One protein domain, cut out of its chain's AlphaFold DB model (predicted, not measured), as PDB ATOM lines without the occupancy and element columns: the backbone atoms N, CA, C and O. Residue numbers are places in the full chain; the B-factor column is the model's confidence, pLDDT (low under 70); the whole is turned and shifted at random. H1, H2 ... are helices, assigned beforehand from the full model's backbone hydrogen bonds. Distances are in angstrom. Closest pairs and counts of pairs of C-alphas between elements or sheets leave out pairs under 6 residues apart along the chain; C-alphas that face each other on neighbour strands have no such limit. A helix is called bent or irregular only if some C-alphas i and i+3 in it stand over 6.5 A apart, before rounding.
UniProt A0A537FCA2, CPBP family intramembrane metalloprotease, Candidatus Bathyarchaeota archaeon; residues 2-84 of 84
ATOM      1  N   GLU A   2     -28.919 -13.752  66.532       88.75
ATOM      2  CA  GLU A   2     -30.069 -13.393  67.385       88.75
ATOM      3  C   GLU A   2     -29.729 -12.413  68.519       88.75
ATOM      4  O   GLU A   2     -30.344 -11.360  68.638       88.75
ATOM      5  N   GLU A   3     -28.695 -12.704  69.308       88.88
ATOM      6  CA  GLU A   3     -28.282 -11.872  70.448       88.88
ATOM      7  C   GLU A   3     -27.898 -10.438  70.048       88.88
ATOM      8  O   GLU A   3     -28.291  -9.470  70.702       88.88
ATOM      9  N   LEU A   4     -27.181 -10.290  68.930       91.50
ATOM     10  CA  LEU A   4     -26.771  -8.985  68.404       91.50
ATOM     11  C   LEU A   4     -27.977  -8.166  67.941       91.50
ATOM     12  O   LEU A   4     -28.040  -6.966  68.204       91.50
ATOM     13  N   TYR A   5     -28.959  -8.803  67.304       94.12
ATOM     14  CA  TYR A   5     -30.181  -8.121  66.894       94.12
ATOM     15  C   TYR A   5     -31.056  -7.763  68.101       94.12
ATOM     16  O   TYR A   5     -31.342  -6.588  68.329       94.12
ATOM     17  N   PHE A   6     -31.437  -8.744  68.924       94.69
ATOM     18  CA  PHE A   6     -32.391  -8.530  70.012       94.69
ATOM     19  C   PHE A   6     -31.813  -7.683  71.143       94.69
ATOM     20  O   PHE A   6     -32.462  -6.730  71.575       94.69
ATOM     21  N   LYS A   7     -30.598  -7.973  71.613       93.06
ATOM     22  CA  LYS A   7     -30.012  -7.271  72.766       93.06
ATOM     23  C   LYS A   7     -29.007  -6.189  72.380       93.06
ATOM     24  O   LYS A   7     -28.842  -5.234  73.134       93.06
ATOM     25  N   GLY A   8     -28.381  -6.298  71.209       90.94
ATOM     26  CA  GLY A   8     -27.465  -5.278  70.692       90.94
ATOM     27  C   GLY A   8     -28.165  -4.115  69.981       90.94
ATOM     28  O   GLY A   8     -27.820  -2.966  70.229       90.94
ATOM     29  N   HIS A   9     -29.162  -4.383  69.130       93.44
ATOM     30  CA  HIS A   9     -29.819  -3.350  68.316       93.44
ATOM     31  C   HIS A   9     -31.218  -2.963  68.828       93.44
ATOM     32  O   HIS A   9     -31.512  -1.781  69.047       93.44
ATOM     33  N   LEU A  10     -32.083  -3.951  69.064       94.25
ATOM     34  CA  LEU A  10     -33.483  -3.729  69.421       94.25
ATOM     35  C   LEU A  10     -33.633  -3.233  70.867       94.25
ATOM     36  O   LEU A  10     -34.306  -2.230  71.097       94.25
ATOM     37  N   LEU A  11     -32.977  -3.887  71.834       93.56
ATOM     38  CA  LEU A  11     -33.077  -3.566  73.264       93.56
ATOM     39  C   LEU A  11     -32.697  -2.108  73.597       93.56
ATOM     40  O   LEU A  11     -33.459  -1.470  74.331       93.56
ATOM     41  N   PRO A  12     -31.596  -1.521  73.079       92.44
ATOM     42  CA  PRO A  12     -31.298  -0.106  73.306       92.44
ATOM     43  C   PRO A  12     -32.348   0.833  72.712       92.44
ATOM     44  O   PRO A  12     -32.641   1.866  73.308       92.44
ATOM     45  N   SER A  13     -32.935   0.468  71.570       93.62
ATOM     46  CA  SER A  13     -33.953   1.269  70.886       93.62
ATOM     47  C   SER A  13     -35.253   1.320  71.691       93.62
ATOM     48  O   SER A  13     -35.738   2.406  72.008       93.62
ATOM     49  N   ILE A  14     -35.762   0.168  72.138       93.75
ATOM     50  CA  ILE A  14     -36.972   0.106  72.978       93.75
ATOM     51  C   ILE A  14     -36.740   0.648  74.396       93.75
ATOM     52  O   ILE A  14     -37.664   1.192  74.995       93.75
ATOM     53  N   SER A  15     -35.509   0.576  74.922       92.06
ATOM     54  CA  SER A  15     -35.156   1.134  76.243       92.06
ATOM     55  C   SER A  15     -35.310   2.651  76.322       92.06
ATOM     56  O   SER A  15     -35.437   3.184  77.421       92.06
ATOM     57  N   LYS A  16     -35.291   3.350  75.180       92.44
ATOM     58  CA  LYS A  16     -35.547   4.797  75.112       92.44
ATOM     59  C   LYS A  16     -37.037   5.134  75.230       92.44
ATOM     60  O   LYS A  16     -37.366   6.261  75.577       92.44
ATOM     61  N   LEU A  17     -37.918   4.176  74.933       92.19
ATOM     62  CA  LEU A  17     -39.365   4.380  74.830       92.19
ATOM     63  C   LEU A  17     -40.131   3.766  76.009       92.19
ATOM     64  O   LEU A  17     -41.136   4.316  76.446       92.19
ATOM     65  N   VAL A  18     -39.667   2.626  76.534       91.44
ATOM     66  CA  VAL A  18     -40.403   1.828  77.523       91.44
ATOM     67  C   VAL A  18     -39.479   1.404  78.665       91.44
ATOM     68  O   VAL A  18     -38.439   0.786  78.446       91.44
ATOM     69  N   ARG A  19     -39.884   1.674  79.916       88.00
ATOM     70  CA  ARG A  19     -39.127   1.261  81.122       88.00
ATOM     71  C   ARG A  19     -39.050  -0.260  81.274       88.00
ATOM     72  O   ARG A  19     -38.037  -0.787  81.713       88.00
ATOM     73  N   ALA A  20     -40.098  -0.959  80.846       92.12
ATOM     74  CA  ALA A  20     -40.180  -2.417  80.786       92.12
ATOM     75  C   ALA A  20     -39.526  -3.022  79.522       92.12
ATOM     76  O   ALA A  20     -39.877  -4.127  79.112       92.12
ATOM     77  N   ALA A  21     -38.574  -2.319  78.899       93.31
ATOM     78  CA  ALA A  21     -37.837  -2.794  77.728       93.31
ATOM     79  C   ALA A  21     -37.293  -4.233  77.852       93.31
ATOM     80  O   ALA A  21     -37.425  -4.974  76.879       93.31
ATOM     81  N   PRO A  22     -36.758  -4.678  79.010       92.50
ATOM     82  CA  PRO A  22     -36.357  -6.068  79.200       92.50
ATOM     83  C   PRO A  22     -37.478  -7.091  78.960       92.50
ATOM     84  O   PRO A  22     -37.274  -8.086  78.269       92.50
ATOM     85  N   LEU A  23     -38.674  -6.818  79.491       95.19
ATOM     86  CA  LEU A  23     -39.832  -7.705  79.368       95.19
ATOM     87  C   LEU A  23     -40.314  -7.780  77.920       95.19
ATOM     88  O   LEU A  23     -40.523  -8.869  77.388       95.19
ATOM     89  N   LEU A  24     -40.426  -6.622  77.263       95.44
ATOM     90  CA  LEU A  24     -40.830  -6.552  75.861       95.44
ATOM     91  C   LEU A  24     -39.816  -7.254  74.947       95.44
ATOM     92  O   LEU A  24     -40.210  -7.977  74.037       95.44
ATOM     93  N   ASN A  25     -38.515  -7.088  75.204       96.12
ATOM     94  CA  ASN A  25     -37.479  -7.784  74.444       96.12
ATOM     95  C   ASN A  25     -37.588  -9.303  74.590       96.12
ATOM     96  O   ASN A  25     -37.558 -10.008  73.586       96.12
ATOM     97  N   GLY A  26     -37.758  -9.791  75.824       95.00
ATOM     98  CA  GLY A  26     -37.934 -11.215  76.100       95.00
ATOM     99  C   GLY A  26     -39.160 -11.797  75.402       95.00
ATOM    100  O   GLY A  26     -39.074 -12.868  74.802       95.00
ATOM    101  N   PHE A  27     -40.273 -11.061  75.397       95.75
ATOM    102  CA  PHE A  27     -41.493 -11.469  74.703       95.75
ATOM    103  C   PHE A  27     -41.317 -11.521  73.179       95.75
ATOM    104  O   PHE A  27     -41.688 -12.512  72.554       95.75
ATOM    105  N   LEU A  28     -40.706 -10.495  72.575       95.38
ATOM    106  CA  LEU A  28     -40.415 -10.480  71.136       95.38
ATOM    107  C   LEU A  28     -39.443 -11.599  70.743       95.38
ATOM    108  O   LEU A  28     -39.616 -12.224  69.699       95.38
ATOM    109  N   PHE A  29     -38.453 -11.886  71.591       95.06
ATOM    110  CA  PHE A  29     -37.527 -12.999  71.398       95.06
ATOM    111  C   PHE A  29     -38.253 -14.348  71.439       95.06
ATOM    112  O   PHE A  29     -38.040 -15.184  70.568       95.06
ATOM    113  N   MET A  30     -39.152 -14.554  72.404       95.88
ATOM    114  CA  MET A  30     -40.001 -15.748  72.464       95.88
ATOM    115  C   MET A  30     -40.881 -15.874  71.212       95.88
ATOM    116  O   MET A  30     -40.897 -16.928  70.585       95.88
ATOM    117  N   ALA A  31     -41.564 -14.799  70.809       95.31
ATOM    118  CA  ALA A  31     -42.445 -14.797  69.640       95.31
ATOM    119  C   ALA A  31     -41.699 -15.062  68.319       95.31
ATOM    120  O   ALA A  31     -42.257 -15.662  67.402       95.31
ATOM    121  N   TYR A  32     -40.426 -14.663  68.225       95.00
ATOM    122  CA  TYR A  32     -39.562 -14.979  67.085       95.00
ATOM    123  C   TYR A  32     -39.332 -16.489  66.908       95.00
ATOM    124  O   TYR A  32     -39.103 -16.953  65.794       95.00
ATOM    125  N   HIS A  33     -39.472 -17.286  67.970       93.88
ATOM    126  CA  HIS A  33     -39.326 -18.741  67.925       93.88
ATOM    127  C   HIS A  33     -40.625 -19.454  67.518       93.88
ATOM    128  O   HIS A  33     -40.960 -20.508  68.057       93.88
ATOM    129  N   PHE A  34     -41.341 -18.905  66.532       93.88
ATOM    130  CA  PHE A  34     -42.657 -19.377  66.079       93.88
ATOM    131  C   PHE A  34     -42.704 -20.870  65.711       93.88
ATOM    132  O   PHE A  34     -43.766 -21.485  65.748       93.88
ATOM    133  N   TRP A  35     -41.559 -21.458  65.360       91.44
ATOM    134  CA  TRP A  35     -41.431 -22.857  64.961       91.44
ATOM    135  C   TRP A  35     -41.368 -23.849  66.136       91.44
ATOM    136  O   TRP A  35     -41.502 -25.048  65.913       91.44
ATOM    137  N   GLN A  36     -41.180 -23.378  67.376       92.12
ATOM    138  CA  GLN A  36     -41.091 -24.218  68.581       92.12
ATOM    139  C   GLN A  36     -41.978 -23.706  69.738       92.12
ATOM    140  O   GLN A  36     -41.482 -23.429  70.834       92.12
ATOM    141  N   PRO A  37     -43.306 -23.594  69.540       93.06
ATOM    142  CA  PRO A  37     -44.223 -23.012  70.525       93.06
ATOM    143  C   PRO A  37     -44.265 -23.748  71.867       93.06
ATOM    144  O   PRO A  37     -44.464 -23.128  72.911       93.06
ATOM    145  N   TRP A  38     -44.011 -25.056  71.872       94.19
ATOM    146  CA  TRP A  38     -43.898 -25.852  73.098       94.19
ATOM    147  C   TRP A  38     -42.746 -25.395  74.012       94.19
ATOM    148  O   TRP A  38     -42.812 -25.604  75.221       94.19
ATOM    149  N   ASN A  39     -41.724 -24.727  73.467       94.44
ATOM    150  CA  ASN A  39     -40.583 -24.220  74.229       94.44
ATOM    151  C   ASN A  39     -40.771 -22.783  74.735       94.44
ATOM    152  O   ASN A  39     -39.892 -22.273  75.431       94.44
ATOM    153  N   TYR A  40     -41.893 -22.118  74.436       94.94
ATOM    154  CA  TYR A  40     -42.124 -20.723  74.829       94.94
ATOM    155  C   TYR A  40     -41.889 -20.424  76.314       94.94
ATOM    156  O   TYR A  40     -41.210 -19.431  76.587       94.94
ATOM    157  N   PRO A  41     -42.354 -21.246  77.279       95.00
ATOM    158  CA  PRO A  41     -42.102 -20.975  78.693       95.00
ATOM    159  C   PRO A  41     -40.603 -20.923  79.012       95.00
ATOM    160  O   PRO A  41     -40.132 -19.996  79.673       95.00
ATOM    161  N   SER A  42     -39.841 -21.881  78.482       93.56
ATOM    162  CA  SER A  42     -38.393 -21.974  78.670       93.56
ATOM    163  C   SER A  42     -37.662 -20.823  77.981       93.56
ATOM    164  O   SER A  42     -36.820 -20.176  78.603       93.56
ATOM    165  N   ILE A  43     -38.016 -20.523  76.727       93.12
ATOM    166  CA  ILE A  43     -37.410 -19.439  75.942       93.12
ATOM    167  C   ILE A  43     -37.647 -18.096  76.624       93.12
ATOM    168  O   ILE A  43     -36.710 -17.314  76.769       93.12
ATOM    169  N   LEU A  44     -38.875 -17.826  77.072       95.00
ATOM    170  CA  LEU A  44     -39.199 -16.583  77.759       95.00
ATOM    171  C   LEU A  44     -38.421 -16.471  79.072       95.00
ATOM    172  O   LEU A  44     -37.788 -15.446  79.312       95.00
ATOM    173  N   CYS A  45     -38.412 -17.529  79.888       94.31
ATOM    174  CA  CYS A  45     -37.710 -17.538  81.170       94.31
ATOM    175  C   CYS A  45     -36.202 -17.286  80.999       94.31
ATOM    176  O   CYS A  45     -35.668 -16.336  81.580       94.31
ATOM    177  N   LEU A  46     -35.526 -18.061  80.141       91.81
ATOM    178  CA  LEU A  46     -34.099 -17.866  79.869       91.81
ATOM    179  C   LEU A  46     -33.819 -16.508  79.221       91.81
ATOM    180  O   LEU A  46     -32.859 -15.838  79.599       91.81
ATOM    181  N   SER A  47     -34.649 -16.071  78.272       92.94
ATOM    182  CA  SER A  47     -34.455 -14.785  77.603       92.94
ATOM    183  C   SER A  47     -34.524 -13.625  78.592       92.94
ATOM    184  O   SER A  47     -33.646 -12.765  78.573       92.94
ATOM    185  N   LEU A  48     -35.486 -13.627  79.519       93.25
ATOM    186  CA  LEU A  48     -35.582 -12.607  80.566       93.25
ATOM    187  C   LEU A  48     -34.359 -12.613  81.490       93.25
ATOM    188  O   LEU A  48     -33.817 -11.547  81.799       93.25
ATOM    189  N   LEU A  49     -33.889 -13.805  81.868       91.56
ATOM    190  CA  LEU A  49     -32.711 -13.980  82.716       91.56
ATOM    191  C   LEU A  49     -31.431 -13.446  82.047       91.56
ATOM    192  O   LEU A  49     -30.564 -12.899  82.723       91.56
ATOM    193  N   LEU A  50     -31.338 -13.551  80.717       90.31
ATOM    194  CA  LEU A  50     -30.211 -13.057  79.920       90.31
ATOM    195  C   LEU A  50     -30.329 -11.574  79.549       90.31
ATOM    196  O   LEU A  50     -29.328 -10.859  79.524       90.31
ATOM    197  N   VAL A  51     -31.534 -11.086  79.259       93.12
ATOM    198  CA  VAL A  51     -31.776  -9.690  78.868       93.12
ATOM    199  C   VAL A  51     -31.476  -8.735  80.018       93.12
ATOM    200  O   VAL A  51     -30.900  -7.670  79.785       93.12
ATOM    201  N   TYR A  52     -31.841  -9.091  81.252       90.56
ATOM    202  CA  TYR A  52     -31.666  -8.215  82.410       90.56
ATOM    203  C   TYR A  52     -30.202  -7.785  82.655       90.56
ATOM    204  O   TYR A  52     -29.941  -6.577  82.699       90.56
ATOM    205  N   PRO A  53     -29.213  -8.701  82.751       90.94
ATOM    206  CA  PRO A  53     -27.815  -8.318  82.925       90.94
ATOM    207  C   PRO A  53     -27.258  -7.556  81.718       90.94
ATOM    208  O   PRO A  53     -26.468  -6.635  81.919       90.94
ATOM    209  N   VAL A  54     -27.688  -7.858  80.486       91.75
ATOM    210  CA  VAL A  54     -27.270  -7.085  79.300       91.75
ATOM    211  C   VAL A  54     -27.804  -5.659  79.354       91.75
ATOM    212  O   VAL A  54     -27.068  -4.716  79.070       91.75
ATOM    213  N   TRP A  55     -29.065  -5.484  79.743       92.81
ATOM    214  CA  TRP A  55     -29.678  -4.170  79.892       92.81
ATOM    215  C   TRP A  55     -28.983  -3.343  80.980       92.81
ATOM    216  O   TRP A  55     -28.682  -2.169  80.756       92.81
ATOM    217  N   TRP A  56     -28.667  -3.964  82.122       89.69
ATOM    218  CA  TRP A  56     -28.002  -3.300  83.242       89.69
ATOM    219  C   TRP A  56     -26.528  -2.981  82.959       89.69
ATOM    220  O   TRP A  56     -26.088  -1.854  83.177       89.69
ATOM    221  N   LYS A  57     -25.762  -3.951  82.449       91.75
ATOM    222  CA  LYS A  57     -24.319  -3.809  82.180       91.75
ATOM    223  C   LYS A  57     -24.003  -3.198  80.816       91.75
ATOM    224  O   LYS A  57     -22.836  -2.939  80.542       91.75
ATOM    225  N   ARG A  58     -25.013  -3.000  79.961       90.44
ATOM    226  CA  ARG A  58     -24.875  -2.527  78.571       90.44
ATOM    227  C   ARG A  58     -23.864  -3.348  77.764       90.44
ATOM    228  O   ARG A  58     -23.161  -2.818  76.913       90.44
ATOM    229  N   ASN A  59     -23.800  -4.650  78.037       91.62
ATOM    230  CA  ASN A  59     -22.803  -5.547  77.466       91.62
ATOM    231  C   ASN A  59     -23.471  -6.776  76.837       91.62
ATOM    232  O   ASN A  59     -23.900  -7.685  77.545       91.62
ATOM    233  N   VAL A  60     -23.524  -6.806  75.502       91.00
ATOM    234  CA  VAL A  60     -24.131  -7.900  74.721       91.00
ATOM    235  C   VAL A  60     -23.303  -9.190  74.740       91.00
ATOM    236  O   VAL A  60     -23.850 -10.269  74.529       91.00
ATOM    237  N   TYR A  61     -22.004  -9.122  75.046       90.06
ATOM    238  CA  TYR A  61     -21.152 -10.314  75.102       90.06
ATOM    239  C   TYR A  61     -21.586 -11.280  76.210       90.06
ATOM    240  O   TYR A  61     -21.425 -12.489  76.057       90.06
ATOM    241  N   LEU A  62     -22.199 -10.764  77.284       88.31
ATOM    242  CA  LEU A  62     -22.743 -11.586  78.369       88.31
ATOM    243  C   LEU A  62     -23.801 -12.564  77.854       88.31
ATOM    244  O   LEU A  62     -23.704 -13.763  78.112       88.31
ATOM    245  N   SER A  63     -24.786 -12.074  77.099       88.00
ATOM    246  CA  SER A  63     -25.817 -12.951  76.549       88.00
ATOM    247  C   SER A  63     -25.329 -13.738  75.344       88.00
ATOM    248  O   SER A  63     -25.765 -14.867  75.160       88.00
ATOM    249  N   LEU A  64     -24.383 -13.208  74.562       89.62
ATOM    250  CA  LEU A  64     -23.783 -13.943  73.452       89.62
ATOM    251  C   LEU A  64     -23.133 -15.245  73.933       89.62
ATOM    252  O   LEU A  64     -23.424 -16.309  73.390       89.62
ATOM    253  N   LEU A  65     -22.296 -15.174  74.972       88.56
ATOM    254  CA  LEU A  65     -21.645 -16.351  75.546       88.56
ATOM    255  C   LEU A  65     -22.662 -17.270  76.228       88.56
ATOM    256  O   LEU A  65     -22.687 -18.469  75.953       88.56
ATOM    257  N   ALA A  66     -23.537 -16.704  77.062       86.00
ATOM    258  CA  ALA A  66     -24.512 -17.474  77.826       86.00
ATOM    259  C   ALA A  66     -25.608 -18.119  76.961       86.00
ATOM    260  O   ALA A  66     -26.211 -19.097  77.388       86.00
ATOM    261  N   HIS A  67     -25.854 -17.616  75.750       84.88
ATOM    262  CA  HIS A  67     -26.769 -18.234  74.797       84.88
ATOM    263  C   HIS A  67     -26.052 -19.218  73.864       84.88
ATOM    264  O   HIS A  67     -26.549 -20.313  73.618       84.88
ATOM    265  N   THR A  68     -24.869 -18.866  73.351       86.88
ATOM    266  CA  THR A  68     -24.191 -19.683  72.329       86.88
ATOM    267  C   THR A  68     -23.551 -20.935  72.923       86.88
ATOM    268  O   THR A  68     -23.663 -22.005  72.332       86.88
ATOM    269  N   ILE A  69     -22.910 -20.834  74.095       88.75
ATOM    270  CA  ILE A  69     -22.186 -21.965  74.697       88.75
ATOM    271  C   ILE A  69     -23.139 -23.119  75.051       88.75
ATOM    272  O   ILE A  69     -22.873 -24.237  74.609       88.75
ATOM    273  N   PRO A  70     -24.260 -22.907  75.772       85.62
ATOM    274  CA  PRO A  70     -25.164 -24.004  76.108       85.62
ATOM    275  C   PRO A  70     -25.836 -24.620  74.883       85.62
ATOM    276  O   PRO A  70     -25.971 -25.837  74.830       85.62
ATOM    277  N   ASN A  71     -26.204 -23.813  73.883       85.75
ATOM    278  CA  ASN A  71     -26.756 -24.330  72.629       85.75
ATOM    279  C   ASN A  71     -25.740 -25.201  71.882       85.75
ATOM    280  O   ASN A  71     -26.085 -26.274  71.396       85.75
ATOM    281  N   PHE A  72     -24.476 -24.772  71.830       89.12
ATOM    282  CA  PHE A  72     -23.414 -25.555  71.206       89.12
ATOM    283  C   PHE A  72     -23.166 -26.871  71.951       89.12
ATOM    284  O   PHE A  72     -23.141 -27.928  71.329       89.12
ATOM    285  N   ILE A  73     -23.053 -26.826  73.283       91.00
ATOM    286  CA  ILE A  73     -22.877 -28.027  74.117       91.00
ATOM    287  C   ILE A  73     -24.082 -28.965  73.976       91.00
ATOM    288  O   ILE A  73     -23.905 -30.167  73.796       91.00
ATOM    289  N   GLY A  74     -25.300 -28.425  74.012       86.62
ATOM    290  CA  GLY A  74     -26.541 -29.182  73.855       86.62
ATOM    291  C   GLY A  74     -26.702 -29.823  72.474       86.62
ATOM    292  O   GLY A  74     -27.405 -30.822  72.353       86.62
ATOM    293  N   ALA A  75     -26.019 -29.310  71.447       89.19
ATOM    294  CA  ALA A  75     -25.996 -29.914  70.118       89.19
ATOM    295  C   ALA A  75     -25.053 -31.130  70.018       89.19
ATOM    296  O   ALA A  75     -25.239 -31.965  69.132       89.19
ATOM    297  N   LEU A  76     -24.068 -31.275  70.918       93.25
ATOM    298  CA  LEU A  76     -23.075 -32.358  70.849       93.25
ATOM    299  C   LEU A  76     -23.688 -33.766  70.970       93.25
ATOM    300  O   LEU A  76     -23.316 -34.619  70.165       93.25
ATOM    301  N   PRO A  77     -24.636 -34.048  71.890       93.12
ATOM    302  CA  PRO A  77     -25.288 -35.357  71.952       93.12
ATOM    303  C   PRO A  77     -26.061 -35.696  70.675       93.12
ATOM    304  O   PRO A  77     -26.026 -36.835  70.219       93.12
ATOM    305  N   PHE A  78     -26.730 -34.704  70.078       89.75
ATOM    306  CA  PHE A  78     -27.443 -34.887  68.817       89.75
ATOM    307  C   PHE A  78     -26.471 -35.199  67.674       89.75
ATOM    308  O   PHE A  78     -26.685 -36.150  66.927       89.75
ATOM    309  N   LEU A  79     -25.364 -34.458  67.580       92.56
ATOM    310  CA  LEU A  79     -24.316 -34.723  66.596       92.56
ATOM    311  C   LEU A  79     -23.717 -36.129  66.766       92.56
ATOM    312  O   LEU A  79     -23.563 -36.848  65.784       92.56
ATOM    313  N   ALA A  80     -23.424 -36.544  68.002       94.12
ATOM    314  CA  ALA A  80     -22.896 -37.876  68.295       94.12
ATOM    315  C   ALA A  80     -23.868 -39.002  67.899       94.12
ATOM    316  O   ALA A  80     -23.426 -40.052  67.442       94.12
ATOM    317  N   LEU A  81     -25.180 -38.783  68.046       94.56
ATOM    318  CA  LEU A  81     -26.208 -39.732  67.613       94.56
ATOM    319  C   LEU A  81     -26.258 -39.873  66.085       94.56
ATOM    320  O   LEU A  81     -26.456 -40.976  65.594       94.56
ATOM    321  N   VAL A  82     -26.090 -38.769  65.352       94.19
ATOM    322  CA  VAL A  82     -26.135 -38.748  63.879       94.19
ATOM    323  C   VAL A  82     -24.868 -39.339  63.247       94.19
ATOM    324  O   VAL A  82     -24.942 -39.900  62.161       94.19
ATOM    325  N   LEU A  83     -23.709 -39.201  63.900       93.31
ATOM    326  CA  LEU A  83     -22.420 -39.720  63.411       93.31
ATOM    327  C   LEU A  83     -22.166 -41.199  63.749       93.31
ATOM    328  O   LEU A  83     -21.122 -41.730  63.366       93.31
ATOM    329  N   ARG A  84     -23.073 -41.838  64.491       77.25
ATOM    330  CA  ARG A  84     -23.032 -43.267  64.810       77.25
ATOM    331  C   ARG A  84     -23.682 -44.090  63.704       77.25
ATOM    332  O   ARG A  84     -23.144 -45.188  63.440       77.25
TER     333      ARG A  84
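AT A GLANCE: This is residues 2 to 84 of the 84 residues of the protein "CPBP family intramembrane metalloprotease" of Candidatus Bathyarchaeota archaeon (UniProt A0A537FCA2). Residues 69 to 84, of which 69 to 82 belong to the longest helix, H4, stick out as an arm from a well-packed body where H1, H2 and H3 pack on one another and residues 62 to 67 of H4 pack on H1 and H3. The helices form an up-and-down bundle, each running against the one before it in the chain, their packing part aligned and part crossed. The printed part has 83 residues with four named helices, H1 to H4 in order, and no named strand; the class is all helix. It is only just compact, close to loose, with a radius of gyration of the C-alphas of 14.2 A, and only just elongated, spanning 51 by 26 by 17 A.

HOW THE PARTS SIT: Start at H4, residues 61 to 82, where residues 62 to 66 alone touch residues 50 to 54 of H3, residues 37 to 57. Their closest C-alphas, Leu 50 and Ser 63, are 5.5 A apart, and this hairpin has a shallow tilt of 33 degrees, only just short of steep. H1, residues 2 to 15, touches H4 with residues 3 to 4 alone, the closest C-alphas, Glu 3 and Leu 64, being 5.8 A apart. H1 also touches H3 at a steep tilt of 63 degrees, the closest C-alphas, Lys 7 and Val 51, being 6.8 A apart. H2, residues 21 to 32, touches H3, with the C-alphas of Gly 26 and Ser 47 closest at 5.2 A. H1 and H2 are a hairpin at a steep tilt of 40 degrees, its closest C-alphas, Ser 15 and Ala 21, 5.0 A apart. H2 and H4 are apart. Every O i to N i+4 pair is within hydrogen-bond range in H2, against 6 of 10 in H1, 13 of 17 in H3 and 14 of 18 in H4.

IN THESE COORDINATES: Find C-alpha 61 at (-21.152, -10.314, 75.102); from there H4 runs 31.0 A to C-alpha 82 at (-26.135, -38.748, 63.879), with a kink of 27 degrees near residue 76, and is only just irregular, C-alphas 74 and 77 being 6.6 A apart. H3 runs 30.0 A with a kink of 37 degrees near residue 44, and is irregular, C-alphas 38 and 41 being 7.6 A apart. H1, from C-alpha 2 at (-30.069, -13.393, 67.385), is 17.8 A long and H2 16.3 A.

THE WHOLE: Look to Leu 17 and Arg 84 for the two C-alphas farthest apart, 51.4 A. The printed part has no cut, the three links are tight, and no printed residue is under 70 in pLDDT.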